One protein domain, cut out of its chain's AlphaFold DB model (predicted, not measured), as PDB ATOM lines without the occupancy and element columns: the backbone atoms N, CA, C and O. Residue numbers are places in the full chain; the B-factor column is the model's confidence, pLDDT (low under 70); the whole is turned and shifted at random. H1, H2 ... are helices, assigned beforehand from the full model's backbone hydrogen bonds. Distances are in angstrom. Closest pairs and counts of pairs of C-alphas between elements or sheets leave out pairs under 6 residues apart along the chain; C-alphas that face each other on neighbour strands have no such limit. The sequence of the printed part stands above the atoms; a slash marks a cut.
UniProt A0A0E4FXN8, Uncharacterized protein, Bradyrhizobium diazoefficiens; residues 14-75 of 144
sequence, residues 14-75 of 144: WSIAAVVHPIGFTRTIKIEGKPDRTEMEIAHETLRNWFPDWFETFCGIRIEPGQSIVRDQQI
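What this domain is: This is residues 14 to 75 of the 144 residues of an uncharacterized protein of Bradyrhizobium diazoefficiens (UniProt A0A0E4FXN8). The longest helix, H2, makes the middle: H1 crosses one side, H3 folds back from its last residues as a helical hairpin, and H4 packs on that same end. A long loop, residues 21 to 38, joins H1 to H2, with 28 to 29 briefly paired antiparallel with 37 to 38. The printed part has 62 residues with four named helices, H1 to H4 in order, and no named strand: all helix, only just compact, close to loose, radius of gyration of the C-alphas 12.5 A, spans 34 by 28 by 16 A.

Where its parts are: Find C-alpha 39 at (-33.398, 0.252, 24.733); H2, residues 39 to 50, runs 16.1 A from there. H1 is residues 14 to 20, 10.1 A; H3 is 52 to 59, 10.3 A; H4 is 69 to 75, 10.0 A, ending at C-alpha 75 (-51.953, -12.595, 42.210).

How they stand to each other: Start at H2, the hub. H1 touches it, closest C-alphas Ser 15 and Ala 43, 4.3 A, at a steep tilt of 69 degrees, only just short of about perpendicular. H3 touches residues 44 to 48 alone, closest C-alphas Arg 48 and Phe 55, 5.3 A, at a steep tilt of 44 degrees, opposite ways. H4 touches residues 49 to 50 alone, closest C-alphas Asn 49 and Ile 69, 5.0 A. H1 and H4 are apart. In H1, H2, H3 and H4 every O i to N i+4 pair is within hydrogen-bond range.

The domain as a whole: The farthest C-alphas, Glu 32 and Ile 75, are 34.8 A apart. The printed part has no cut; the link H1 to H2 is long; no printed residue is under 70.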
ATOM      1  N   TRP A  14     -44.556   3.124  25.800       94.31
ATOM      2  CA  TRP A  14     -43.476   3.213  24.804       94.31
ATOM      3  C   TRP A  14     -42.803   1.854  24.530       94.31
ATOM      4  O   TRP A  14     -42.393   1.574  23.402       94.31
ATOM      5  N   SER A  15     -42.747   0.977  25.543       95.81
ATOM      6  CA  SER A  15     -42.159  -0.361  25.438       95.81
ATOM      7  C   SER A  15     -42.836  -1.229  24.377       95.81
ATOM      8  O   SER A  15     -42.177  -2.033  23.721       95.81
ATOM      9  N   ILE A  16     -44.132  -1.023  24.140       94.31
ATOM     10  CA  ILE A  16     -44.892  -1.713  23.096       94.31
ATOM     11  C   ILE A  16     -44.379  -1.308  21.718       94.31
ATOM     12  O   ILE A  16     -44.140  -2.169  20.871       94.31
ATOM     13  N   ALA A  17     -44.197  -0.004  21.491       92.94
ATOM     14  CA  ALA A  17     -43.671   0.505  20.231       92.94
ATOM     15  C   ALA A  17     -42.244  -0.007  19.993       92.94
ATOM     16  O   ALA A  17     -41.942  -0.464  18.891       92.94
ATOM     17  N   ALA A  18     -41.407  -0.009  21.035       94.38
ATOM     18  CA  ALA A  18     -40.036  -0.502  20.963       94.38
ATOM     19  C   ALA A  18     -39.954  -2.000  20.641       94.38
ATOM     20  O   ALA A  18     -39.242  -2.397  19.721       94.38
ATOM     21  N   VAL A  19     -40.740  -2.832  21.331       94.25
ATOM     22  CA  VAL A  19     -40.754  -4.286  21.110       94.25
ATOM     23  C   VAL A  19     -41.310  -4.656  19.728       94.25
ATOM     24  O   VAL A  19     -40.808  -5.583  19.095       94.25
ATOM     25  N   VAL A  20     -42.308  -3.924  19.219       93.12
ATOM     26  CA  VAL A  20     -42.892  -4.171  17.886       93.12
ATOM     27  C   VAL A  20     -42.007  -3.642  16.751       93.12
ATOM     28  O   VAL A  20     -41.998  -4.222  15.664       93.12
ATOM     29  N   HIS A  21     -41.247  -2.569  16.983       92.25
ATOM     30  CA  HIS A  21     -40.403  -1.922  15.975       92.25
ATOM     31  C   HIS A  21     -38.929  -1.842  16.410       92.25
ATOM     32  O   HIS A  21     -38.369  -0.746  16.466       92.25
ATOM     33  N   PRO A  22     -38.249  -2.981  16.642       91.69
ATOM     34  CA  PRO A  22     -36.918  -3.005  17.259       91.69
ATOM     35  C   PRO A  22     -35.843  -2.271  16.445       91.69
ATOM     36  O   PRO A  22     -34.884  -1.753  17.003       91.69
ATOM     37  N   ILE A  23     -36.013  -2.171  15.122       93.75
ATOM     38  CA  ILE A  23     -35.088  -1.448  14.230       93.75
ATOM     39  C   ILE A  23     -35.024   0.052  14.574       93.75
ATOM     40  O   ILE A  23     -34.013   0.695  14.312       93.75
ATOM     41  N   GLY A  24     -36.084   0.611  15.167       92.94
ATOM     42  CA  GLY A  24     -36.119   2.007  15.606       92.94
ATOM     43  C   GLY A  24     -35.507   2.257  16.987       92.94
ATOM     44  O   GLY A  24     -35.347   3.415  17.354       92.94
ATOM     45  N   PHE A  25     -35.177   1.203  17.740       93.12
ATOM     46  CA  PHE A  25     -34.790   1.278  19.154       93.12
ATOM     47  C   PHE A  25     -33.503   0.487  19.402       93.12
ATOM     48  O   PHE A  25     -33.502  -0.616  19.949       93.12
ATOM     49  N   THR A  26     -32.383   1.037  18.938       94.56
ATOM     50  CA  THR A  26     -31.076   0.364  18.942       94.56
ATOM     51  C   THR A  26     -30.058   1.029  19.864       94.56
ATOM     52  O   THR A  26     -28.879   0.671  19.835       94.56
ATOM     53  N   ARG A  27     -30.456   2.038  20.648       95.56
ATOM     54  CA  ARG A  27     -29.517   2.801  21.471       95.56
ATOM     55  C   ARG A  27     -29.068   1.988  22.684       95.56
ATOM     56  O   ARG A  27     -29.853   1.291  23.328       95.56
ATOM     57  N   THR A  28     -27.802   2.156  23.051       96.62
ATOM     58  CA  THR A  28     -27.307   1.812  24.388       96.62
ATOM     59  C   THR A  28     -27.528   2.992  25.330       96.62
ATOM     60  O   THR A  28     -27.000   4.088  25.124       96.62
ATOM     61  N   ILE A  29     -28.316   2.762  26.370       94.19
ATOM     62  CA  ILE A  29     -28.581   3.664  27.479       94.19
ATOM     63  C   ILE A  29     -27.478   3.507  28.524       94.19
ATOM     64  O   ILE A  29     -27.199   2.406  29.003       94.19
ATOM     65  N   LYS A  30     -26.864   4.637  28.877       95.81
ATOM     66  CA  LYS A  30     -25.806   4.732  29.883       95.81
ATOM     67  C   LYS A  30     -26.261   5.669  30.984       95.81
ATOM     68  O   LYS A  30     -26.605   6.818  30.707       95.81
ATOM     69  N   ILE A  31     -26.276   5.170  32.211       93.75
ATOM     70  CA  ILE A  31     -26.621   5.937  33.406       93.75
ATOM     71  C   ILE A  31     -25.458   5.768  34.374       93.75
ATOM     72  O   ILE A  31     -25.045   4.643  34.647       93.75
ATOM     73  N   GLU A  32     -24.923   6.878  34.877       95.69
ATOM     74  CA  GLU A  32     -23.827   6.850  35.844       95.69
ATOM     75  C   GLU A  32     -24.183   5.960  37.046       95.69
ATOM     76  O   GLU A  32     -25.281   6.040  37.601       95.69
ATOM     77  N   GLY A  33     -23.267   5.059  37.414       95.31
ATOM     78  CA  GLY A  33     -23.473   4.105  38.506       95.31
ATOM     79  C   GLY A  33     -24.388   2.915  38.185       95.31
ATOM     80  O   GLY A  33     -24.683   2.136  39.090       95.31
ATOM     81  N   LYS A  34     -24.832   2.733  36.931       94.31
ATOM     82  CA  LYS A  34     -25.612   1.563  36.494       94.31
ATOM     83  C   LYS A  34     -24.937   0.842  35.320       94.31
ATOM     84  O   LYS A  34     -24.225   1.483  34.551       94.31
ATOM     85  N   PRO A  35     -25.160  -0.476  35.158       95.19
ATOM     86  CA  PRO A  35     -24.718  -1.190  33.964       95.19
ATOM     87  C   PRO A  35     -25.306  -0.576  32.689       95.19
ATOM     88  O   PRO A  35     -26.469  -0.161  32.682       95.19
ATOM     89  N   ASP A  36     -24.513  -0.562  31.616       97.06
ATOM     90  CA  ASP A  36     -24.990  -0.227  30.273       97.06
ATOM     91  C   ASP A  36     -26.122  -1.191  29.885       97.06
ATOM     92  O   ASP A  36     -26.028  -2.400  30.106       97.06
ATOM     93  N   ARG A  37     -27.193  -0.652  29.300       96.81
ATOM     94  CA  ARG A  37     -28.344  -1.431  28.824       96.81
ATOM     95  C   ARG A  37     -28.788  -0.950  27.461       96.81
ATOM     96  O   ARG A  37     -28.630   0.214  27.127       96.81
ATOM     97  N   THR A  38     -29.383  -1.817  26.666       96.31
ATOM     98  CA  THR A  38     -30.031  -1.448  25.406       96.31
ATOM     99  C   THR A  38     -31.460  -0.963  25.645       96.31
ATOM    100  O   THR A  38     -32.120  -1.378  26.601       96.31
ATOM    101  N   GLU A  39     -31.975  -0.119  24.748       95.31
ATOM    102  CA  GLU A  39     -33.398   0.252  24.733       95.31
ATOM    103  C   GLU A  39     -34.301  -0.982  24.702       95.31
ATOM    104  O   GLU A  39     -35.307  -1.019  25.403       95.31
ATOM    105  N   MET A  40     -33.905  -2.025  23.968       95.38
ATOM    106  CA  MET A  40     -34.664  -3.271  23.893       95.38
ATOM    107  C   MET A  40     -34.700  -4.038  25.213       95.38
ATOM    108  O   MET A  40     -35.751  -4.570  25.562       95.38
ATOM    109  N   GLU A  41     -33.602  -4.103  25.968       95.50
ATOM    110  CA  GLU A  41     -33.604  -4.741  27.293       95.50
ATOM    111  C   GLU A  41     -34.520  -4.002  28.264       95.50
ATOM    112  O   GLU A  41     -35.214  -4.636  29.060       95.50
ATOM    113  N   ILE A  42     -34.515  -2.669  28.218       96.12
ATOM    114  CA  ILE A  42     -35.391  -1.849  29.056       96.12
ATOM    115  C   ILE A  42     -36.844  -2.032  28.604       96.12
ATOM    116  O   ILE A  42     -37.705  -2.287  29.436       96.12
ATOM    117  N   ALA A  43     -37.116  -2.000  27.298       96.12
ATOM    118  CA  ALA A  43     -38.457  -2.176  26.753       96.12
ATOM    119  C   ALA A  43     -39.059  -3.539  27.120       96.12
ATOM    120  O   ALA A  43     -40.200  -3.595  27.570       96.12
ATOM    121  N   HIS A  44     -38.307  -4.637  26.998       95.81
ATOM    122  CA  HIS A  44     -38.802  -5.961  27.393       95.81
ATOM    123  C   HIS A  44     -39.104  -6.045  28.891       95.81
ATOM    124  O   HIS A  44     -40.117  -6.626  29.280       95.81
ATOM    125  N   GLU A  45     -38.253  -5.466  29.742       96.56
ATOM    126  CA  GLU A  45     -38.509  -5.410  31.180       96.56
ATOM    127  C   GLU A  45     -39.749  -4.572  31.512       96.56
ATOM    128  O   GLU A  45     -40.600  -5.023  32.279       96.56
ATOM    129  N   THR A  46     -39.876  -3.388  30.915       96.81
ATOM    130  CA  THR A  46     -41.037  -2.514  31.085       96.81
ATOM    131  C   THR A  46     -42.314  -3.215  30.626       96.81
ATOM    132  O   THR A  46     -43.288  -3.253  31.377       96.81
ATOM    133  N   LEU A  47     -42.298  -3.850  29.448       96.94
ATOM    134  CA  LEU A  47     -43.439  -4.595  28.916       96.94
ATOM    135  C   LEU A  47     -43.832  -5.746  29.852       96.94
ATOM    136  O   LEU A  47     -45.005  -5.886  30.184       96.94
ATOM    137  N   ARG A  48     -42.860  -6.528  30.336       97.69
ATOM    138  CA  ARG A  48     -43.092  -7.620  31.296       97.69
ATOM    139  C   ARG A  48     -43.712  -7.119  32.599       97.69
ATOM    140  O   ARG A  48     -44.652  -7.730  33.103       97.69
ATOM    141  N   ASN A  49     -43.187  -6.031  33.159       97.69
ATOM    142  CA  ASN A  49     -43.616  -5.517  34.459       97.69
ATOM    143  C   ASN A  49     -44.998  -4.852  34.419       97.69
ATOM    144  O   ASN A  49     -45.741  -5.003  35.389       97.69
ATOM    145  N   TRP A  50     -45.341  -4.148  33.334       96.44
ATOM    146  CA  TRP A  50     -46.561  -3.333  33.239       96.44
ATOM    147  C   TRP A  50     -47.669  -3.942  32.374       96.44
ATOM    148  O   TRP A  50     -48.846  -3.754  32.671       96.44
ATOM    149  N   PHE A  51     -47.315  -4.716  31.345       95.69
ATOM    150  CA  PHE A  51     -48.255  -5.356  30.420       95.69
ATOM    151  C   PHE A  51     -48.001  -6.869  30.334       95.69
ATOM    152  O   PHE A  51     -47.726  -7.387  29.247       95.69
ATOM    153  N   PRO A  52     -48.087  -7.605  31.461       96.38
ATOM    154  CA  PRO A  52     -47.706  -9.013  31.519       96.38
ATOM    155  C   PRO A  52     -48.455  -9.873  30.496       96.38
ATOM    156  O   PRO A  52     -47.824 -10.667  29.813       96.38
ATOM    157  N   ASP A  53     -49.760  -9.666  30.299       95.06
ATOM    158  CA  ASP A  53     -50.537 -10.448  29.322       95.06
ATOM    159  C   ASP A  53     -50.038 -10.242  27.880       95.06
ATOM    160  O   ASP A  53     -49.999 -11.173  27.071       95.06
ATOM    161  N   TRP A  54     -49.630  -9.015  27.541       94.62
ATOM    162  CA  TRP A  54     -49.078  -8.699  26.224       94.62
ATOM    163  C   TRP A  54     -47.671  -9.256  26.057       94.62
ATOM    164  O   TRP A  54     -47.366  -9.792  24.993       94.62
ATOM    165  N   PHE A  55     -46.843  -9.177  27.101       96.31
ATOM    166  CA  PHE A  55     -45.528  -9.808  27.125       96.31
ATOM    167  C   PHE A  55     -45.639 -11.321  26.909       96.31
ATOM    168  O   PHE A  55     -44.983 -11.856  26.019       96.31
ATOM    169  N   GLU A  56     -46.506 -12.009  27.657       95.94
ATOM    170  CA  GLU A  56     -46.682 -13.459  27.533       95.94
ATOM    171  C   GLU A  56     -47.185 -13.855  26.144       95.94
ATOM    172  O   GLU A  56     -46.668 -14.791  25.537       95.94
ATOM    173  N   THR A  57     -48.150 -13.105  25.605       94.81
ATOM    174  CA  THR A  57     -48.687 -13.345  24.259       94.81
ATOM    175  C   THR A  57     -47.628 -13.122  23.182       94.81
ATOM    176  O   THR A  57     -47.523 -13.908  22.244       94.81
ATOM    177  N   PHE A  58     -46.849 -12.043  23.290       91.94
ATOM    178  CA  PHE A  58     -45.852 -11.676  22.289       91.94
ATOM    179  C   PHE A  58     -44.629 -12.599  22.325       91.94
ATOM    180  O   PHE A  58     -44.142 -13.016  21.277       91.94
ATOM    181  N   CYS A  59     -44.139 -12.929  23.522       91.75
ATOM    182  CA  CYS A  59     -42.948 -13.755  23.706       91.75
ATOM    183  C   CYS A  59     -43.250 -15.261  23.729       91.75
ATOM    184  O   CYS A  59     -42.326 -16.057  23.585       91.75
ATOM    185  N   GLY A  60     -44.507 -15.669  23.939       94.44
ATOM    186  CA  GLY A  60     -44.880 -17.073  24.124       94.44
ATOM    187  C   GLY A  60     -44.345 -17.683  25.426       94.44
ATOM    188  O   GLY A  60     -44.174 -18.897  25.511       94.44
ATOM    189  N   ILE A  61     -44.043 -16.851  26.426       93.62
ATOM    190  CA  ILE A  61     -43.462 -17.246  27.718       93.62
ATOM    191  C   ILE A  61     -44.475 -16.932  28.808       93.62
ATOM    192  O   ILE A  61     -45.067 -15.863  28.774       93.62
ATOM    193  N   ARG A  62     -44.646 -17.819  29.790       94.81
ATOM    194  CA  ARG A  62     -45.456 -17.540  30.981       94.81
ATOM    195  C   ARG A  62     -44.614 -16.838  32.046       94.81
ATOM    196  O   ARG A  62     -43.477 -17.232  32.286       94.81
ATOM    197  N   ILE A  63     -45.179 -15.815  32.674       95.38
ATOM    198  CA  ILE A  63     -44.583 -15.085  33.789       95.38
ATOM    199  C   ILE A  63     -44.879 -15.843  35.084       95.38
ATOM    200  O   ILE A  63     -46.037 -16.093  35.426       95.38
ATOM    201  N   GLU A  64     -43.822 -16.165  35.819       94.12
ATOM    202  CA  GLU A  64     -43.900 -16.776  37.145       94.12
ATOM    203  C   GLU A  64     -43.980 -15.715  38.261       94.12
ATOM    204  O   GLU A  64     -43.621 -14.551  38.038       94.12
ATOM    205  N   PRO A  65     -44.425 -16.081  39.480       93.62
ATOM    206  CA  PRO A  65     -44.418 -15.167  40.621       93.62
ATOM    207  C   PRO A  65     -43.035 -14.537  40.855       93.62
ATOM    208  O   PRO A  65     -42.013 -15.225  40.826       93.62
ATOM    209  N   GLY A  66     -42.998 -13.228  41.093       94.38
ATOM    210  CA  GLY A  66     -41.771 -12.443  41.259       94.38
ATOM    211  C   GLY A  66     -41.188 -11.899  39.953       94.38
ATOM    212  O   GLY A  66     -40.219 -11.140  39.982       94.38
ATOM    213  N   GLN A  67     -41.748 -12.269  38.796       95.81
ATOM    214  CA  GLN A  67     -41.254 -11.849  37.485       95.81
ATOM    215  C   GLN A  67     -42.085 -10.732  36.846       95.81
ATOM    216  O   GLN A  67     -41.859 -10.417  35.683       95.81
ATOM    217  N   SER A  68     -43.053 -10.118  37.520       97.44
ATOM    218  CA  SER A  68     -43.739  -8.932  36.990       97.44
ATOM    219  C   SER A  68     -44.496  -8.220  38.091       97.44
ATOM    220  O   SER A  68     -45.306  -8.824  38.785       97.44
ATOM    221  N   ILE A  69     -44.288  -6.910  38.193       95.44
ATOM    222  CA  ILE A  69     -44.918  -6.076  39.221       95.44
ATOM    223  C   ILE A  69     -46.449  -6.168  39.145       95.44
ATOM    224  O   ILE A  69     -47.098  -6.428  40.163       95.44
ATOM    225  N   VAL A  70     -47.026  -5.992  37.949       96.12
ATOM    226  CA  VAL A  70     -48.481  -6.050  37.743       96.12
ATOM    227  C   VAL A  70     -49.013  -7.464  37.941       96.12
ATOM    228  O   VAL A  70     -50.032  -7.626  38.612       96.12
ATOM    229  N   ARG A  71     -48.340  -8.500  37.421       96.12
ATOM    230  CA  ARG A  71     -48.793  -9.889  37.623       96.12
ATOM    231  C   ARG A  71     -48.790 -10.258  39.105       96.12
ATOM    232  O   ARG A  71     -49.762 -10.832  39.589       96.12
ATOM    233  N   ASP A  72     -47.739  -9.891  39.829       96.12
ATOM    234  CA  ASP A  72     -47.635 -10.152  41.263       96.12
ATOM    235  C   ASP A  72     -48.712  -9.400  42.046       96.12
ATOM    236  O   ASP A  72     -49.262  -9.942  43.003       96.12
ATOM    237  N   GLN A  73     -49.055  -8.177  41.627       94.50
ATOM    238  CA  GLN A  73     -50.168  -7.437  42.219       94.50
ATOM    239  C   GLN A  73     -51.503  -8.152  41.977       94.50
ATOM    240  O   GLN A  73     -52.256  -8.362  42.921       94.50
ATOM    241  N   GLN A  74     -51.770  -8.598  40.747       94.62
ATOM    242  CA  GLN A  74     -52.986  -9.347  40.409       94.62
ATOM    243  C   GLN A  74     -53.112 -10.641  41.226       94.62
ATOM    244  O   GLN A  74     -54.200 -10.973  41.698       94.62
ATOM    245  N   ILE A  75     -52.008 -11.377  41.391       94.75
ATOM    246  CA  ILE A  75     -51.953 -12.595  42.210       94.75
ATOM    247  C   ILE A  75     -52.262 -12.257  43.669       94.75
ATOM    248  O   ILE A  75     -53.151 -12.868  44.260       94.75
TER     249      ILE A  75